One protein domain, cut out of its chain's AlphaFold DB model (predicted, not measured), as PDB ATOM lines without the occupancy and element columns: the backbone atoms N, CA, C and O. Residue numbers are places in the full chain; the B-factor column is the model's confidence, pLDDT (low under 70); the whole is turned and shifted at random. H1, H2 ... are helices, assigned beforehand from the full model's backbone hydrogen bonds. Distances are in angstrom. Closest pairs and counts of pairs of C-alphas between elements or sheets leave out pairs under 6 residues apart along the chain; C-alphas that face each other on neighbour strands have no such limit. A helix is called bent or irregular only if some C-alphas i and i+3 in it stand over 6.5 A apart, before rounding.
ATOM      1  N   VAL A  61     155.665 117.265 140.345       41.28
ATOM      2  CA  VAL A  61     155.439 117.620 141.757       41.28
ATOM      3  C   VAL A  61     155.718 119.101 142.067       41.28
ATOM      4  O   VAL A  61     155.086 119.685 142.943       41.28
ATOM      5  N   LEU A  62     156.631 119.734 141.326       35.31
ATOM      6  CA  LEU A  62     156.998 121.140 141.487       35.31
ATOM      7  C   LEU A  62     155.859 122.115 141.132       35.31
ATOM      8  O   LEU A  62     155.683 123.111 141.825       35.31
ATOM      9  N   LEU A  63     155.079 121.840 140.078       38.97
ATOM     10  CA  LEU A  63     154.022 122.749 139.617       38.97
ATOM     11  C   LEU A  63     152.820 122.708 140.569       38.97
ATOM     12  O   LEU A  63     152.314 123.746 140.982       38.97
ATOM     13  N   THR A  64     152.445 121.505 141.005       44.72
ATOM     14  CA  THR A  64     151.384 121.268 141.991       44.72
ATOM     15  C   THR A  64     151.740 121.830 143.364       44.72
ATOM     16  O   THR A  64     150.863 122.333 144.061       44.72
ATOM     17  N   PHE A  65     153.018 121.784 143.758       43.28
ATOM     18  CA  PHE A  65     153.485 122.403 144.998       43.28
ATOM     19  C   PHE A  65     153.431 123.934 144.927       43.28
ATOM     20  O   PHE A  65     152.934 124.571 145.851       43.28
ATOM     21  N   VAL A  66     153.871 124.534 143.815       42.75
ATOM     22  CA  VAL A  66     153.798 125.989 143.606       42.75
ATOM     23  C   VAL A  66     152.344 126.472 143.572       42.75
ATOM     24  O   VAL A  66     152.018 127.441 144.253       42.75
ATOM     25  N   GLU A  67     151.445 125.774 142.875       44.75
ATOM     26  CA  GLU A  67     150.012 126.101 142.872       44.75
ATOM     27  C   GLU A  67     149.370 125.934 144.255       44.75
ATOM     28  O   GLU A  67     148.580 126.782 144.668       44.75
ATOM     29  N   ALA A  68     149.738 124.894 145.008       46.00
ATOM     30  CA  ALA A  68     149.240 124.681 146.365       46.00
ATOM     31  C   ALA A  68     149.735 125.754 147.349       46.00
ATOM     32  O   ALA A  68     148.969 126.180 148.211       46.00
ATOM     33  N   VAL A  69     150.978 126.230 147.208       46.06
ATOM     34  CA  VAL A  69     151.514 127.351 147.998       46.06
ATOM     35  C   VAL A  69     150.816 128.660 147.621       46.06
ATOM     36  O   VAL A  69     150.442 129.423 148.507       46.06
ATOM     37  N   ILE A  70     150.572 128.903 146.330       44.88
ATOM     38  CA  ILE A  70     149.855 130.096 145.854       44.88
ATOM     39  C   ILE A  70     148.404 130.100 146.356       44.88
ATOM     40  O   ILE A  70     147.954 131.106 146.904       44.88
ATOM     41  N   GLU A  71     147.676 128.987 146.239       48.00
ATOM     42  CA  GLU A  71     146.298 128.879 146.742       48.00
ATOM     43  C   GLU A  71     146.225 128.841 148.277       48.00
ATOM     44  O   GLU A  71     145.287 129.380 148.864       48.00
ATOM     45  N   GLY A  72     147.237 128.286 148.951       44.56
ATOM     46  CA  GLY A  72     147.387 128.371 150.404       44.56
ATOM     47  C   GLY A  72     147.577 129.813 150.880       44.56
ATOM     48  O   GLY A  72     146.871 130.264 151.782       44.56
ATOM     49  N   CYS A  73     148.450 130.577 150.215       38.31
ATOM     50  CA  CYS A  73     148.638 132.006 150.468       38.31
ATOM     51  C   CYS A  73     147.367 132.812 150.174       38.31
ATOM     52  O   CYS A  73     147.005 133.683 150.959       38.31
ATOM     53  N   LYS A  74     146.648 132.494 149.094       41.56
ATOM     54  CA  LYS A  74     145.403 133.173 148.700       41.56
ATOM     55  C   LYS A  74     144.247 132.940 149.676       41.56
ATOM     56  O   LYS A  74     143.388 133.801 149.806       41.56
ATOM     57  N   ARG A  75     144.219 131.789 150.356       43.34
ATOM     58  CA  ARG A  75     143.212 131.465 151.384       43.34
ATOM     59  C   ARG A  75     143.594 131.931 152.788       43.34
ATOM     60  O   ARG A  75     142.704 132.105 153.611       43.34
ATOM     61  N   SER A  76     144.890 132.089 153.064       37.34
ATOM     62  CA  SER A  76     145.407 132.578 154.351       37.34
ATOM     63  C   SER A  76     145.462 134.110 154.417       37.34
ATOM     64  O   SER A  76     145.295 134.693 155.489       37.34
ATOM     65  N   LEU A  77     145.616 134.788 153.270       37.06
ATOM     66  CA  LEU A  77     145.359 136.220 153.180       37.06
ATOM     67  C   LEU A  77     143.858 136.460 153.378       37.06
ATOM     68  O   LEU A  77     143.047 136.276 152.471       37.06
ATOM     69  N   TYR A  78     143.505 136.907 154.583       40.12
ATOM     70  CA  TYR A  78     142.311 137.717 154.824       40.12
ATOM     71  C   TYR A  78     142.136 138.758 153.704       40.12
ATOM     72  O   TYR A  78     143.140 139.173 153.113       40.12
ATOM     73  N   PRO A  79     140.904 139.231 153.423       43.06
ATOM     74  CA  PRO A  79     140.722 140.389 152.556       43.06
ATOM     75  C   PRO A  79     141.615 141.517 153.080       43.06
ATOM     76  O   PRO A  79     141.413 142.012 154.188       43.06
ATOM     77  N   VAL A  80     142.663 141.839 152.319       44.59
ATOM     78  CA  VAL A  80     143.582 142.926 152.642       44.59
ATOM     79  C   VAL A  80     142.736 144.197 152.602       44.59
ATOM     80  O   VAL A  80     142.176 144.481 151.545       44.59
ATOM     81  N   PRO A  81     142.582 144.927 153.721       49.88
ATOM     82  CA  PRO A  81     141.791 146.151 153.749       49.88
ATOM     83  C   PRO A  81     142.291 147.124 152.678       49.88
ATOM     84  O   PRO A  81     143.505 147.288 152.520       49.88
ATOM     85  N   ASP A  82     141.376 147.780 151.965       50.47
ATOM     86  CA  ASP A  82     141.704 148.691 150.855       50.47
ATOM     87  C   ASP A  82     142.671 149.824 151.270       50.47
ATOM     88  O   ASP A  82     143.464 150.310 150.458       50.47
ATOM     89  N   ASP A  83     142.703 150.170 152.562       54.28
ATOM     90  CA  ASP A  83     143.630 151.140 153.163       54.28
ATOM     91  C   ASP A  83     145.108 150.699 153.136       54.28
ATOM     92  O   ASP A  83     146.022 151.527 153.067       54.28
ATOM     93  N   ILE A  84     145.377 149.391 153.139       53.31
ATOM     94  CA  ILE A  84     146.740 148.853 153.015       53.31
ATOM     95  C   ILE A  84     147.184 148.897 151.548       53.31
ATOM     96  O   ILE A  84     148.330 149.237 151.253       53.31
ATOM     97  N   LEU A  85     146.268 148.624 150.615       49.69
ATOM     98  CA  LEU A  85     146.515 148.686 149.171       49.69
ATOM     99  C   LEU A  85     146.818 150.113 148.693       49.69
ATOM    100  O   LEU A  85     147.714 150.306 147.867       49.69
ATOM    101  N   SER A  86     146.127 151.121 149.236       55.72
ATOM    102  CA  SER A  86     146.409 152.533 148.945       55.72
ATOM    103  C   SER A  86     147.765 152.977 149.513       55.72
ATOM    104  O   SER A  86     148.537 153.639 148.817       55.72
ATOM    105  N   SER A  87     148.114 152.524 150.720       57.34
ATOM    106  CA  SER A  87     149.409 152.797 151.359       57.34
ATOM    107  C   SER A  87     150.586 152.165 150.604       57.34
ATOM    108  O   SER A  87     151.629 152.802 150.440       57.34
ATOM    109  N   ILE A  88     150.413 150.949 150.070       54.66
ATOM    110  CA  ILE A  88     151.407 150.284 149.209       54.66
ATOM    111  C   ILE A  88     151.622 151.082 147.915       54.66
ATOM    112  O   ILE A  88     152.765 151.309 147.519       54.66
ATOM    113  N   ARG A  89     150.542 151.573 147.294       58.25
ATOM    114  CA  ARG A  89     150.600 152.350 146.044       58.25
ATOM    115  C   ARG A  89     151.291 153.713 146.226       58.25
ATOM    116  O   ARG A  89     151.975 154.187 145.322       58.25
ATOM    117  N   ILE A  90     151.169 154.332 147.403       58.22
ATOM    118  CA  ILE A  90     151.877 155.579 147.746       58.22
ATOM    119  C   ILE A  90     153.374 155.317 147.984       58.22
ATOM    120  O   ILE A  90     154.215 156.080 147.496       58.22
ATOM    121  N   LEU A  91     153.723 154.210 148.653       51.53
ATOM    122  CA  LEU A  91     155.115 153.770 148.829       51.53
ATOM    123  C   LEU A  91     155.805 153.463 147.488       51.53
ATOM    124  O   LEU A  91     156.987 153.756 147.311       51.53
ATOM    125  N   GLU A  92     155.061 152.912 146.530       54.06
ATOM    126  CA  GLU A  92     155.544 152.597 145.183       54.06
ATOM    127  C   GLU A  92     155.925 153.859 144.388       54.06
ATOM    128  O   GLU A  92     156.902 153.848 143.643       54.06
ATOM    129  N   SER A  93     155.228 154.981 144.613       54.53
ATOM    130  CA  SER A  93     155.496 156.252 143.917       54.53
ATOM    131  C   SER A  93     156.765 156.987 144.380       54.53
ATOM    132  O   SER A  93     157.257 157.868 143.678       54.53
ATOM    133  N   THR A  94     157.315 156.630 145.547       56.03
ATOM    134  CA  THR A  94     158.458 157.328 146.174       56.03
ATOM    135  C   THR A  94     159.717 156.469 146.305       56.03
ATOM    136  O   THR A  94     160.811 157.000 146.524       56.03
ATOM    137  N   MET A  95     159.614 155.145 146.153       60.06
ATOM    138  CA  MET A  95     160.759 154.243 146.266       60.06
ATOM    139  C   MET A  95     161.465 153.988 144.932       60.06
ATOM    140  O   MET A  95     160.864 153.655 143.920       60.06
ATOM    141  N   ASN A  96     162.798 154.047 144.970       78.62
ATOM    142  CA  ASN A  96     163.657 153.576 143.884       78.62
ATOM    143  C   ASN A  96     163.329 152.104 143.551       78.62
ATOM    144  O   ASN A  96     163.202 151.282 144.463       78.62
ATOM    145  N   THR A  97     163.259 151.757 142.266       76.38
ATOM    146  CA  THR A  97     162.989 150.402 141.747       76.38
ATOM    147  C   THR A  97     163.839 149.314 142.408       76.38
ATOM    148  O   THR A  97     163.336 148.228 142.697       76.38
ATOM    149  N   LYS A  98     165.095 149.607 142.773       81.06
ATOM    150  CA  LYS A  98     165.951 148.685 143.547       81.06
ATOM    151  C   LYS A  98     165.356 148.318 144.906       81.06
ATOM    152  O   LYS A  98     165.384 147.153 145.300       81.06
ATOM    153  N   LYS A  99     164.817 149.307 145.624       82.62
ATOM    154  CA  LYS A  99     164.205 149.116 146.945       82.62
ATOM    155  C   LYS A  99     162.912 148.315 146.832       82.62
ATOM    156  O   LYS A  99     162.668 147.473 147.686       82.62
ATOM    157  N   ILE A 100     162.131 148.539 145.773       82.75
ATOM    158  CA  ILE A 100     160.903 147.778 145.506       82.75
ATOM    159  C   ILE A 100     161.252 146.302 145.305       82.75
ATOM    160  O   ILE A 100     160.731 145.453 146.017       82.75
ATOM    161  N   HIS A 101     162.213 145.987 144.431       83.00
ATOM    162  CA  HIS A 101     162.638 144.600 144.219       83.00
ATOM    163  C   HIS A 101     163.191 143.940 145.487       83.00
ATOM    164  O   HIS A 101     162.839 142.800 145.786       83.00
ATOM    165  N   ALA A 102     164.027 144.648 146.250       86.19
ATOM    166  CA  ALA A 102     164.561 144.146 147.514       86.19
ATOM    167  C   ALA A 102     163.449 143.843 148.532       86.19
ATOM    168  O   ALA A 102     163.448 142.772 149.141       86.19
ATOM    169  N   LEU A 103     162.482 144.754 148.674       85.56
ATOM    170  CA  LEU A 103     161.324 144.581 149.549       85.56
ATOM    171  C   LEU A 103     160.486 143.377 149.113       85.56
ATOM    172  O   LEU A 103     160.161 142.529 149.940       85.56
ATOM    173  N   THR A 104     160.195 143.253 147.817       82.12
ATOM    174  CA  THR A 104     159.421 142.130 147.276       82.12
ATOM    175  C   THR A 104     160.099 140.785 147.552       82.12
ATOM    176  O   THR A 104     159.433 139.845 147.977       82.12
ATOM    177  N   LEU A 105     161.420 140.677 147.364       86.19
ATOM    178  CA  LEU A 105     162.165 139.445 147.665       86.19
ATOM    179  C   LEU A 105     162.121 139.096 149.154       86.19
ATOM    180  O   LEU A 105     161.949 137.927 149.498       86.19
ATOM    181  N   MET A 106     162.256 140.097 150.028       88.38
ATOM    182  CA  MET A 106     162.122 139.906 151.471       88.38
ATOM    183  C   MET A 106     160.732 139.386 151.825       88.38
ATOM    184  O   MET A 106     160.633 138.338 152.456       88.38
ATOM    185  N   VAL A 107     159.669 140.044 151.356       83.44
ATOM    186  CA  VAL A 107     158.284 139.624 151.626       83.44
ATOM    187  C   VAL A 107     158.058 138.180 151.182       83.44
ATOM    188  O   VAL A 107     157.623 137.366 151.991       83.44
ATOM    189  N   ILE A 108     158.437 137.823 149.949       84.25
ATOM    190  CA  ILE A 108     158.300 136.446 149.443       84.25
ATOM    191  C   ILE A 108     159.060 135.454 150.335       84.25
ATOM    192  O   ILE A 108     158.515 134.411 150.696       84.25
ATOM    193  N   SER A 109     160.299 135.777 150.715       89.12
ATOM    194  CA  SER A 109     161.129 134.897 151.546       89.12
ATOM    195  C   SER A 109     160.486 134.654 152.910       89.12
ATOM    196  O   SER A 109     160.341 133.505 153.322       89.12
ATOM    197  N   PHE A 110     160.050 135.723 153.582       87.25
ATOM    198  CA  PHE A 110     159.381 135.649 154.881       87.25
ATOM    199  C   PHE A 110     158.067 134.877 154.810       87.25
ATOM    200  O   PHE A 110     157.818 134.040 155.671       87.25
ATOM    201  N   THR A 111     157.241 135.119 153.790       82.19
ATOM    202  CA  THR A 111     155.958 134.424 153.643       82.19
ATOM    203  C   THR A 111     156.157 132.928 153.427       82.19
ATOM    204  O   THR A 111     155.530 132.130 154.120       82.19
ATOM    205  N   VAL A 112     157.043 132.524 152.510       84.38
ATOM    206  CA  VAL A 112     157.242 131.100 152.197       84.38
ATOM    207  C   VAL A 112     157.906 130.367 153.361       84.38
ATOM    208  O   VAL A 112     157.438 129.305 153.764       84.38
ATOM    209  N   ILE A 113     158.964 130.934 153.943       90.06
ATOM    210  CA  ILE A 113     159.668 130.315 155.075       90.06
ATOM    211  C   ILE A 113     158.780 130.304 156.316       90.06
ATOM    212  O   ILE A 113     158.720 129.293 157.008       90.06
ATOM    213  N   GLY A 114     158.037 131.384 156.563       81.00
ATOM    214  CA  GLY A 114     157.048 131.458 157.633       81.00
ATOM    215  C   GLY A 114     155.977 130.382 157.507       81.00
ATOM    216  O   GLY A 114     155.704 129.689 158.481       81.00
ATOM    217  N   ALA A 115     155.428 130.182 156.305       79.88
ATOM    218  CA  ALA A 115     154.451 129.128 156.052       79.88
ATOM    219  C   ALA A 115     155.035 127.728 156.295       79.88
ATOM    220  O   ALA A 115     154.398 126.915 156.957       79.88
ATOM    221  N   ILE A 116     156.253 127.459 155.810       83.44
ATOM    222  CA  ILE A 116     156.934 126.175 156.034       83.44
ATOM    223  C   ILE A 116     157.128 125.938 157.533       83.44
ATOM    224  O   ILE A 116     156.653 124.928 158.043       83.44
ATOM    225  N   GLN A 117     157.753 126.878 158.249       87.00
ATOM    226  CA  GLN A 117     158.005 126.731 159.684       87.00
ATOM    227  C   GLN A 117     156.708 126.596 160.474       87.00
ATOM    228  O   GLN A 117     156.610 125.727 161.332       87.00
ATOM    229  N   PHE A 118     155.676 127.369 160.145       79.19
ATOM    230  CA  PHE A 118     154.378 127.227 160.793       79.19
ATOM    231  C   PHE A 118     153.812 125.805 160.653       79.19
ATOM    232  O   PHE A 118     153.334 125.249 161.638       79.19
ATOM    233  N   LEU A 119     153.932 125.187 159.472       79.44
ATOM    234  CA  LEU A 119     153.502 123.801 159.252       79.44
ATOM    235  C   LEU A 119     154.315 122.790 160.076       79.44
ATOM    236  O   LEU A 119     153.743 121.836 160.594       79.44
ATOM    237  N   LEU A 120     155.627 122.987 160.247       80.56
ATOM    238  CA  LEU A 120     156.439 122.090 161.086       80.56
ATOM    239  C   LEU A 120     156.114 122.214 162.571       80.56
ATOM    240  O   LEU A 120     156.138 121.218 163.292       80.56
ATOM    241  N   TYR A 121     155.808 123.426 163.029       81.19
ATOM    242  CA  TYR A 121     155.475 123.683 164.426       81.19
ATOM    243  C   TYR A 121     153.995 123.438 164.751       81.19
ATOM    244  O   TYR A 121     153.641 123.462 165.928       81.19
ATOM    245  N   GLU A 122     153.136 123.148 163.765       82.00
ATOM    246  CA  GLU A 122     151.687 122.973 163.956       82.00
ATOM    247  C   GLU A 122     151.368 121.956 165.062       82.00
ATOM    248  O   GLU A 122     150.613 122.257 165.989       82.00
ATOM    249  N   ALA A 123     151.996 120.777 165.026       75.31
ATOM    250  CA  ALA A 123     151.778 119.741 166.033       75.31
ATOM    251  C   ALA A 123     152.167 120.212 167.446       75.31
ATOM    252  O   ALA A 123     151.452 119.947 168.412       75.31
ATOM    253  N   MET A 124     153.274 120.949 167.565       80.69
ATOM    254  CA  MET A 124     153.754 121.458 168.850       80.69
ATOM    255  C   MET A 124     152.863 122.582 169.385       80.69
ATOM    256  O   MET A 124     152.563 122.606 170.577       80.69
ATOM    257  N   ILE A 125     152.367 123.455 168.503       81.44
ATOM    258  CA  ILE A 125     151.387 124.493 168.843       81.44
ATOM    259  C   ILE A 125     150.108 123.854 169.393       81.44
ATOM    260  O   ILE A 125     149.616 124.286 170.434       81.44
ATOM    261  N   ILE A 126     149.590 122.804 168.744       80.81
ATOM    262  CA  ILE A 126     148.372 122.106 169.188       80.81
ATOM    263  C   ILE A 126     148.570 121.478 170.574       80.81
ATOM    264  O   ILE A 126     147.700 121.614 171.436       80.81
ATOM    265  N   ILE A 127     149.707 120.813 170.807       85.06
ATOM    266  CA  ILE A 127     150.017 120.175 172.095       85.06
ATOM    267  C   ILE A 127     150.117 121.222 173.210       85.06
ATOM    268  O   ILE A 127     149.492 121.065 174.258       85.06
ATOM    269  N   GLU A 128     150.866 122.303 172.989       83.12
ATOM    270  CA  GLU A 128     151.038 123.343 174.007       83.12
ATOM    271  C   GLU A 128     149.744 124.112 174.279       83.12
ATOM    272  O   GLU A 128     149.437 124.428 175.431       83.12
ATOM    273  N   GLN A 129     148.926 124.337 173.248       83.75
ATOM    274  CA  GLN A 129     147.611 124.943 173.407       83.75
ATOM    275  C   GLN A 129     146.657 124.041 174.201       83.75
ATOM    276  O   GLN A 129     145.912 124.542 175.044       83.75
ATOM    277  N   ALA A 130     146.695 122.723 173.986       85.81
ATOM    278  CA  ALA A 130     145.921 121.769 174.780       85.81
ATOM    279  C   ALA A 130     146.396 121.715 176.244       85.81
ATOM    280  O   ALA A 130     145.582 121.555 177.150       85.81
ATOM    281  N   ARG A 131     147.703 121.884 176.484       87.50
ATOM    282  CA  ARG A 131     148.306 121.821 177.822       87.50
ATOM    283  C   ARG A 131     148.099 123.089 178.650       87.50
ATOM    284  O   ARG A 131     147.865 122.997 179.851       87.50
ATOM    285  N   SER A 132     148.241 124.259 178.036       82.81
ATOM    286  CA  SER A 132     148.287 125.552 178.737       82.81
ATOM    287  C   SER A 132     147.076 126.451 178.467       82.81
ATOM    288  O   SER A 132     146.994 127.559 178.995       82.81
ATOM    289  N   GLY A 133     146.124 125.998 177.642       82.12
ATOM    290  CA  GLY A 133     144.922 126.749 177.263       82.12
ATOM    291  C   GLY A 133     145.184 127.948 176.342       82.12
ATOM    292  O   GLY A 133     144.241 128.610 175.911       82.12
ATOM    293  N   SER A 134     146.447 128.237 176.020       78.69
ATOM    294  CA  SER A 134     146.881 129.341 175.161       78.69
ATOM    295  C   SER A 134     148.201 128.986 174.468       78.69
ATOM    296  O   SER A 134     148.812 127.972 174.784       78.69
ATOM    297  N   ILE A 135     148.641 129.778 173.490       75.06
ATOM    298  CA  ILE A 135     149.957 129.571 172.869       75.06
ATOM    299  C   ILE A 135     150.998 130.302 173.728       75.06
ATOM    300  O   ILE A 135     150.888 131.522 173.880       75.06
ATOM    301  N   PRO A 136     152.007 129.609 174.286       78.94
ATOM    302  CA  PRO A 136     153.007 130.255 175.122       78.94
ATOM    303  C   PRO A 136     153.817 131.282 174.321       78.94
ATOM    304  O   PRO A 136     154.329 130.993 173.236       78.94
ATOM    305  N   TYR A 137     153.980 132.483 174.887       79.06
ATOM    306  CA  TYR A 137     154.704 133.593 174.251       79.06
ATOM    307  C   TYR A 137     156.125 133.196 173.830       79.06
ATOM    308  O   TYR A 137     156.571 133.538 172.737       79.06
ATOM    309  N   GLN A 138     156.810 132.412 174.665       82.62
ATOM    310  CA  GLN A 138     158.158 131.913 174.387       82.62
ATOM    311  C   GLN A 138     158.217 131.091 173.091       82.62
ATOM    312  O   GLN A 138     159.085 131.352 172.264       82.62
ATOM    313  N   LEU A 139     157.253 130.190 172.864       76.88
ATOM    314  CA  LEU A 139     157.187 129.376 171.645       76.88
ATOM    315  C   LEU A 139     156.913 130.246 170.412       76.88
ATOM    316  O   LEU A 139     157.544 130.081 169.372       76.88
ATOM    317  N   SER A 140     156.002 131.217 170.531       76.69
ATOM    318  CA  SER A 140     155.708 132.137 169.424       76.69
ATOM    319  C   SER A 140     156.916 133.002 169.040       76.69
ATOM    320  O   SER A 140     157.190 133.192 167.855       76.69
ATOM    321  N   ALA A 141     157.678 133.474 170.032       78.38
ATOM    322  CA  ALA A 141     158.894 134.244 169.811       78.38
ATOM    323  C   ALA A 141     159.995 133.380 169.182       78.38
ATOM    324  O   ALA A 141     160.669 133.831 168.260       78.38
ATOM    325  N   GLU A 142     160.147 132.132 169.630       83.88
ATOM    326  CA  GLU A 142     161.102 131.180 169.060       83.88
ATOM    327  C   GLU A 142     160.822 130.926 167.574       83.88
ATOM    328  O   GLU A 142     161.717 131.095 166.745       83.88
ATOM    329  N   ILE A 143     159.568 130.625 167.214       79.31
ATOM    330  CA  ILE A 143     159.163 130.421 165.816       79.31
ATOM    331  C   ILE A 143     159.461 131.674 164.986       79.31
ATOM    332  O   ILE A 143     160.017 131.574 163.890       79.31
ATOM    333  N   LEU A 144     159.148 132.863 165.511       82.06
ATOM    334  CA  LEU A 144     159.421 134.125 164.824       82.06
ATOM    335  C   LEU A 144     160.923 134.340 164.587       82.06
ATOM    336  O   LEU A 144     161.318 134.688 163.473       82.06
ATOM    337  N   PHE A 145     161.768 134.103 165.595       84.94
ATOM    338  CA  PHE A 145     163.225 134.222 165.468       84.94
ATOM    339  C   PHE A 145     163.790 133.236 164.453       84.94
ATOM    340  O   PHE A 145     164.615 133.610 163.616       84.94
ATOM    341  N   VAL A 146     163.316 131.993 164.489       88.00
ATOM    342  CA  VAL A 146     163.697 130.965 163.527       88.00
ATOM    343  C   VAL A 146     163.334 131.418 162.112       88.00
ATOM    344  O   VAL A 146     164.205 131.414 161.241       88.00
ATOM    345  N   VAL A 147     162.102 131.871 161.867       85.38
ATOM    346  CA  VAL A 147     161.685 132.380 160.548       85.38
ATOM    347  C   VAL A 147     162.565 133.547 160.106       85.38
ATOM    348  O   VAL A 147     163.031 133.558 158.968       85.38
ATOM    349  N   LEU A 148     162.849 134.492 161.002       85.75
ATOM    350  CA  LEU A 148     163.632 135.685 160.693       85.75
ATOM    351  C   LEU A 148     165.071 135.346 160.286       85.75
ATOM    352  O   LEU A 148     165.566 135.871 159.288       85.75
ATOM    353  N   ILE A 149     165.724 134.433 161.007       91.50
ATOM    354  CA  ILE A 149     167.086 133.978 160.695       91.50
ATOM    355  C   ILE A 149     167.110 133.257 159.345       91.50
ATOM    356  O   ILE A 149     167.908 133.604 158.472       91.50
ATOM    357  N   HIS A 150     166.214 132.290 159.136       91.94
ATOM    358  CA  HIS A 150     166.210 131.493 157.910       91.94
ATOM    359  C   HIS A 150     165.849 132.339 156.683       91.94
ATOM    360  O   HIS A 150     166.517 132.235 155.655       91.94
ATOM    361  N   ALA A 151     164.864 133.236 156.802       89.75
ATOM    362  CA  ALA A 151     164.502 134.163 155.733       89.75
ATOM    363  C   ALA A 151     165.638 135.122 155.384       89.75
ATOM    364  O   ALA A 151     165.911 135.330 154.202       89.75
ATOM    365  N   SER A 152     166.356 135.634 156.385       88.75
ATOM    366  CA  SER A 152     167.508 136.510 156.157       88.75
ATOM    367  C   SER A 152     168.637 135.790 155.413       88.75
ATOM    368  O   SER A 152     169.203 136.345 154.471       88.75
ATOM    369  N   ILE A 153     168.935 134.541 155.786       92.38
ATOM    370  CA  ILE A 153     169.970 133.727 155.128       92.38
ATOM    371  C   ILE A 153     169.583 133.429 153.674       92.38
ATOM    372  O   ILE A 153     170.390 133.635 152.766       92.38
ATOM    373  N   VAL A 154     168.343 132.989 153.437       92.69
ATOM    374  CA  VAL A 154     167.846 132.658 152.091       92.69
ATOM    375  C   VAL A 154     167.792 133.896 151.193       92.69
ATOM    376  O   VAL A 154     168.151 133.825 150.019       92.69
ATOM    377  N   ALA A 155     167.405 135.054 151.727       91.81
ATOM    378  CA  ALA A 155     167.290 136.277 150.942       91.81
ATOM    379  C   ALA A 155     168.643 136.955 150.651       91.81
ATOM    380  O   ALA A 155     168.719 137.759 149.720       91.81
ATOM    381  N   ALA A 156     169.717 136.641 151.388       92.50
ATOM    382  CA  ALA A 156     170.978 137.388 151.344       92.50
ATOM    383  C   ALA A 156     171.606 137.485 149.938       92.50
ATOM    384  O   ALA A 156     171.960 138.574 149.481       92.50
ATOM    385  N   ILE A 157     171.725 136.362 149.218       91.75
ATOM    386  CA  ILE A 157     172.320 136.345 147.866       91.75
ATOM    387  C   ILE A 157     171.388 136.995 146.829       91.75
ATOM    388  O   ILE A 157     171.871 137.840 146.069       91.75
ATOM    389  N   PRO A 158     170.072 136.688 146.784       90.25
ATOM    390  CA  PRO A 158     169.125 137.439 145.961       90.25
ATOM    391  C   PRO A 158     169.194 138.957 146.188       90.25
ATOM    392  O   PRO A 158     169.270 139.719 145.220       90.25
ATOM    393  N   LEU A 159     169.252 139.417 147.439       90.75
ATOM    394  CA  LEU A 159     169.391 140.838 147.776       90.75
ATOM    395  C   LEU A 159     170.685 141.437 147.218       90.75
ATOM    396  O   LEU A 159     170.657 142.504 146.601       90.75
ATOM    397  N   LEU A 160     171.808 140.728 147.348       90.50
ATOM    398  CA  LEU A 160     173.087 141.169 146.791       90.50
ATOM    399  C   LEU A 160     173.043 141.289 145.254       90.50
ATOM    400  O   LEU A 160     173.662 142.186 144.677       90.50
ATOM    401  N   LEU A 161     172.286 140.420 144.579       87.75
ATOM    402  CA  LEU A 161     172.069 140.489 143.129       87.75
ATOM    403  C   LEU A 161     171.217 141.697 142.712       87.75
ATOM    404  O   LEU A 161     171.490 142.279 141.660       87.75
ATOM    405  N   VAL A 162     170.246 142.122 143.530       87.81
ATOM    406  CA  VAL A 162     169.466 143.351 143.282       87.81
ATOM    407  C   VAL A 162     170.346 144.596 143.351       87.81
ATOM    408  O   VAL A 162     170.212 145.478 142.506       87.81
ATOM    409  N   VAL A 163     171.289 144.657 144.299       86.00
ATOM    410  CA  VAL A 163     172.242 145.780 144.401       86.00
ATOM    411  C   VAL A 163     173.085 145.915 143.125       86.00
ATOM    412  O   VAL A 163     173.420 147.028 142.724       86.00
ATOM    413  N   ARG A 164     173.365 144.789 142.456       86.56
ATOM    414  CA  ARG A 164     174.100 144.703 141.183       86.56
ATOM    415  C   ARG A 164     173.231 144.866 139.928       86.56
ATOM    416  O   ARG A 164     173.692 144.502 138.850       86.56
ATOM    417  N   ASP A 165     171.992 145.347 140.054       84.62
ATOM    418  CA  ASP A 165     171.046 145.532 138.937       84.62
ATOM    419  C   ASP A 165     170.653 144.227 138.208       84.62
ATOM    420  O   ASP A 165     170.117 144.236 137.101       84.62
ATOM    421  N   LYS A 166     170.875 143.060 138.831       84.69
ATOM    422  CA  LYS A 166     170.550 141.743 138.256       84.69
ATOM    423  C   LYS A 166     169.205 141.224 138.766       84.69
ATOM    424  O   LYS A 166     169.138 140.164 139.390       84.69
ATOM    425  N   HIS A 167     168.125 141.959 138.495       82.19
ATOM    426  CA  HIS A 167     166.791 141.668 139.042       82.19
ATOM    427  C   HIS A 167     166.260 140.282 138.654       82.19
ATOM    428  O   HIS A 167     165.910 139.503 139.533       82.19
ATOM    429  N   ILE A 168     166.266 139.924 137.363       77.38
ATOM    430  CA  ILE A 168     165.767 138.614 136.900       77.38
ATOM    431  C   ILE A 168     166.553 137.472 137.556       77.38
ATOM    432  O   ILE A 168     165.968 136.534 138.093       77.38
ATOM    433  N   THR A 169     167.885 137.582 137.574       78.75
ATOM    434  CA  THR A 169     168.758 136.585 138.202       78.75
ATOM    435  C   THR A 169     168.475 136.459 139.695       78.75
ATOM    436  O   THR A 169     168.461 135.350 140.216       78.75
ATOM    437  N   SER A 170     168.204 137.569 140.381       84.31
ATOM    438  CA  SER A 170     167.860 137.566 141.802       84.31
ATOM    439  C   SER A 170     166.619 136.716 142.105       84.31
ATOM    440  O   SER A 170     166.681 135.838 142.965       84.31
ATOM    441  N   TYR A 171     165.533 136.888 141.343       78.62
ATOM    442  CA  TYR A 171     164.319 136.079 141.511       78.62
ATOM    443  C   TYR A 171     164.557 134.595 141.214       78.62
ATOM    444  O   TYR A 171     164.054 133.738 141.938       78.62
ATOM    445  N   THR A 172     165.360 134.273 140.193       80.00
ATOM    446  CA  THR A 172     165.735 132.881 139.901       80.00
ATOM    447  C   THR A 172     166.482 132.247 141.076       80.00
ATOM    448  O   THR A 172     166.140 131.141 141.489       80.00
ATOM    449  N   PHE A 173     167.466 132.945 141.649       87.38
ATOM    450  CA  PHE A 173     168.207 132.448 142.809       87.38
ATOM    451  C   PHE A 173     167.317 132.298 144.041       87.38
ATOM    452  O   PHE A 173     167.447 131.306 144.754       87.38
ATOM    453  N   LEU A 174     166.388 133.232 144.267       88.19
ATOM    454  CA  LEU A 174     165.450 133.127 145.377       88.19
ATOM    455  C   LEU A 174     164.589 131.862 145.261       88.19
ATOM    456  O   LEU A 174     164.458 131.121 146.231       88.19
ATOM    457  N   LEU A 175     164.043 131.587 144.074       81.12
ATOM    458  CA  LEU A 175     163.205 130.410 143.834       81.12
ATOM    459  C   LEU A 175     163.994 129.109 144.042       81.12
ATOM    460  O   LEU A 175     163.514 128.181 144.693       81.12
ATOM    461  N   VAL A 176     165.235 129.070 143.555       83.81
ATOM    462  CA  VAL A 176     166.152 127.942 143.757       83.81
ATOM    463  C   VAL A 176     166.452 127.722 145.244       83.81
ATOM    464  O   VAL A 176     166.381 126.593 145.724       83.81
ATOM    465  N   PHE A 177     166.745 128.783 145.995       87.69
ATOM    466  CA  PHE A 177     167.035 128.671 147.424       87.69
ATOM    467  C   PHE A 177     165.820 128.286 148.254       87.69
ATOM    468  O   PHE A 177     165.948 127.440 149.134       87.69
ATOM    469  N   LEU A 178     164.643 128.833 147.949       85.06
ATOM    470  CA  LEU A 178     163.393 128.414 148.578       85.06
ATOM    471  C   LEU A 178     163.099 126.935 148.302       85.06
ATOM    472  O   LEU A 178     162.688 126.220 149.213       85.06
ATOM    473  N   SER A 179     163.367 126.453 147.085       80.81
ATOM    474  CA  SER A 179     163.216 125.035 146.744       80.81
ATOM    475  C   SER A 179     164.159 124.143 147.554       80.81
ATOM    476  O   SER A 179     163.722 123.110 148.054       80.81
ATOM    477  N   ILE A 180     165.435 124.520 147.685       83.75
ATOM    478  CA  ILE A 180     166.400 123.766 148.501       83.75
ATOM    479  C   ILE A 180     165.975 123.791 149.969       83.75
ATOM    480  O   ILE A 180     165.949 122.749 150.620       83.75
ATOM    481  N   TYR A 181     165.614 124.967 150.480       86.88
ATOM    482  CA  TYR A 181     165.181 125.144 151.859       86.88
ATOM    483  C   TYR A 181     163.988 124.245 152.188       86.88
ATOM    484  O   TYR A 181     164.037 123.489 153.156       86.88
ATOM    485  N   ALA A 182     162.955 124.257 151.341       81.50
ATOM    486  CA  ALA A 182     161.781 123.414 151.513       81.50
ATOM    487  C   ALA A 182     162.144 121.923 151.565       81.50
ATOM    488  O   ALA A 182     161.609 121.204 152.399       81.50
ATOM    489  N   GLN A 183     163.079 121.454 150.735       79.69
ATOM    490  CA  GLN A 183     163.505 120.050 150.745       79.69
ATOM    491  C   GLN A 183     164.282 119.665 151.998       79.69
ATOM    492  O   GLN A 183     164.013 118.613 152.576       79.69
ATOM    493  N   VAL A 184     165.224 120.516 152.416       80.94
ATOM    494  CA  VAL A 184     166.027 120.297 153.627       80.94
ATOM    495  C   VAL A 184     165.119 120.220 154.848       80.94
ATOM    496  O   VAL A 184     165.254 119.316 155.667       80.94
ATOM    497  N   VAL A 185     164.176 121.153 154.950       79.44
ATOM    498  CA  VAL A 185     163.321 121.284 156.124       79.44
ATOM    499  C   VAL A 185     162.191 120.252 156.136       79.44
ATOM    500  O   VAL A 185     161.900 119.683 157.182       79.44
ATOM    501  N   ALA A 186     161.578 119.948 154.990       68.31
ATOM    502  CA  ALA A 186     160.500 118.963 154.917       68.31
ATOM    503  C   ALA A 186     160.991 117.505 155.017       68.31
ATOM    504  O   ALA A 186     160.181 116.589 154.885       68.31
ATOM    505  N   ALA A 187     162.300 117.279 155.217       64.00
ATOM    506  CA  ALA A 187     162.928 115.956 155.271       64.00
ATOM    507  C   ALA A 187     162.503 115.045 154.103       64.00
ATOM    508  O   ALA A 187     162.444 113.819 154.231       64.00
ATOM    509  N   ILE A 188     162.178 115.649 152.954       53.91
ATOM    510  CA  ILE A 188     161.807 114.911 151.754       53.91
ATOM    511  C   ILE A 188     163.062 114.135 151.376       53.91
ATOM    512  O   ILE A 188     164.108 114.738 151.148       53.91
ATOM    513  N   ASN A 189     162.936 112.805 151.410       53.97
ATOM    514  CA  ASN A 189     163.917 111.774 151.070       53.97
ATOM    515  C   ASN A 189     165.130 112.309 150.282       53.97
ATOM    516  O   ASN A 189     164.927 112.985 149.278       53.97
TER     517      ASN A 189
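AT A GLANCE: This is residues 61 to 189 of the 221 residues of an uncharacterized protein of Pseudomonas brassicacearum subsp. neoaurantiaca (UniProt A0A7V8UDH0). Three long helical stretches, H3a, H4 and H5, pack as a small up-and-down bundle, each running against the one before; the arm H3b bends away at one end. H2 lies off the bundle, residues 77 to 90 sticking out, and H1 is near H3a, touching no helix. The printed part has 129 residues with five named helices, H1 to H5 in chain order, and no named strand: all helix. It is only just compact, close to loose: radius of gyration of the C-alphas 16.8 A, spans 50 by 41 by 28 A.

HOW THE PARTS SIT: The longest helix, H3, residues 97 to 132, was assigned as one helix by its hydrogen bonds but is bent: C-alphas 120 and 123 are 7.2 A apart. Its arms H3a, residues 97 to 120, and H3b, residues 123 to 132, stand at a steep tilt of 67 degrees, only just short of about perpendicular. H3a touches H4, residues 137 to 163, opposite ways at 37 degrees, only just steep; the closest C-alphas, of Phe 110 and Ala 151, are 5.4 A apart. H3a touches H5, residues 167 to 185, the same way at a shallow tilt of 11 degrees, C-alphas of Ile 116 and Ala 182 closest at 7.2 A. H4 and H5 form a helical hairpin; H4 touches H5 with residues 154 to 162 alone, the C-alphas of Pro 158 and Ser 170 closest at 4.3 A. H2, residues 82 to 94, is close to H3a but not clearly touching: the closest C-alphas, of Glu 92 and Ile 100, are 7.2 A apart. H1, residues 61 to 76, is near H3a. Every O i to N i+4 pair is within hydrogen-bond range in H1, H3a, H3b and H5, against 8 of 9 in H2 and 21 of 23 in H4.

IN THESE COORDINATES: H3a runs 34.9 A from C-alpha 97 at (162.989, 150.402, 141.747). H4, 36.7 A, is irregular, C-alphas 154 and 157 being 7.2 A apart, with a kink of 46 degrees near residue 157. H5, 26.8 A, ends at C-alpha 185, (163.321, 121.284, 156.124).

THE WHOLE: The C-alphas of Arg 131 and Asp 165, the farthest apart, are 50.9 A apart. The printed part has no cut, and its four links between helices are tight. pLDDT is under 70 in residues 61 to 95 and 186 to 189.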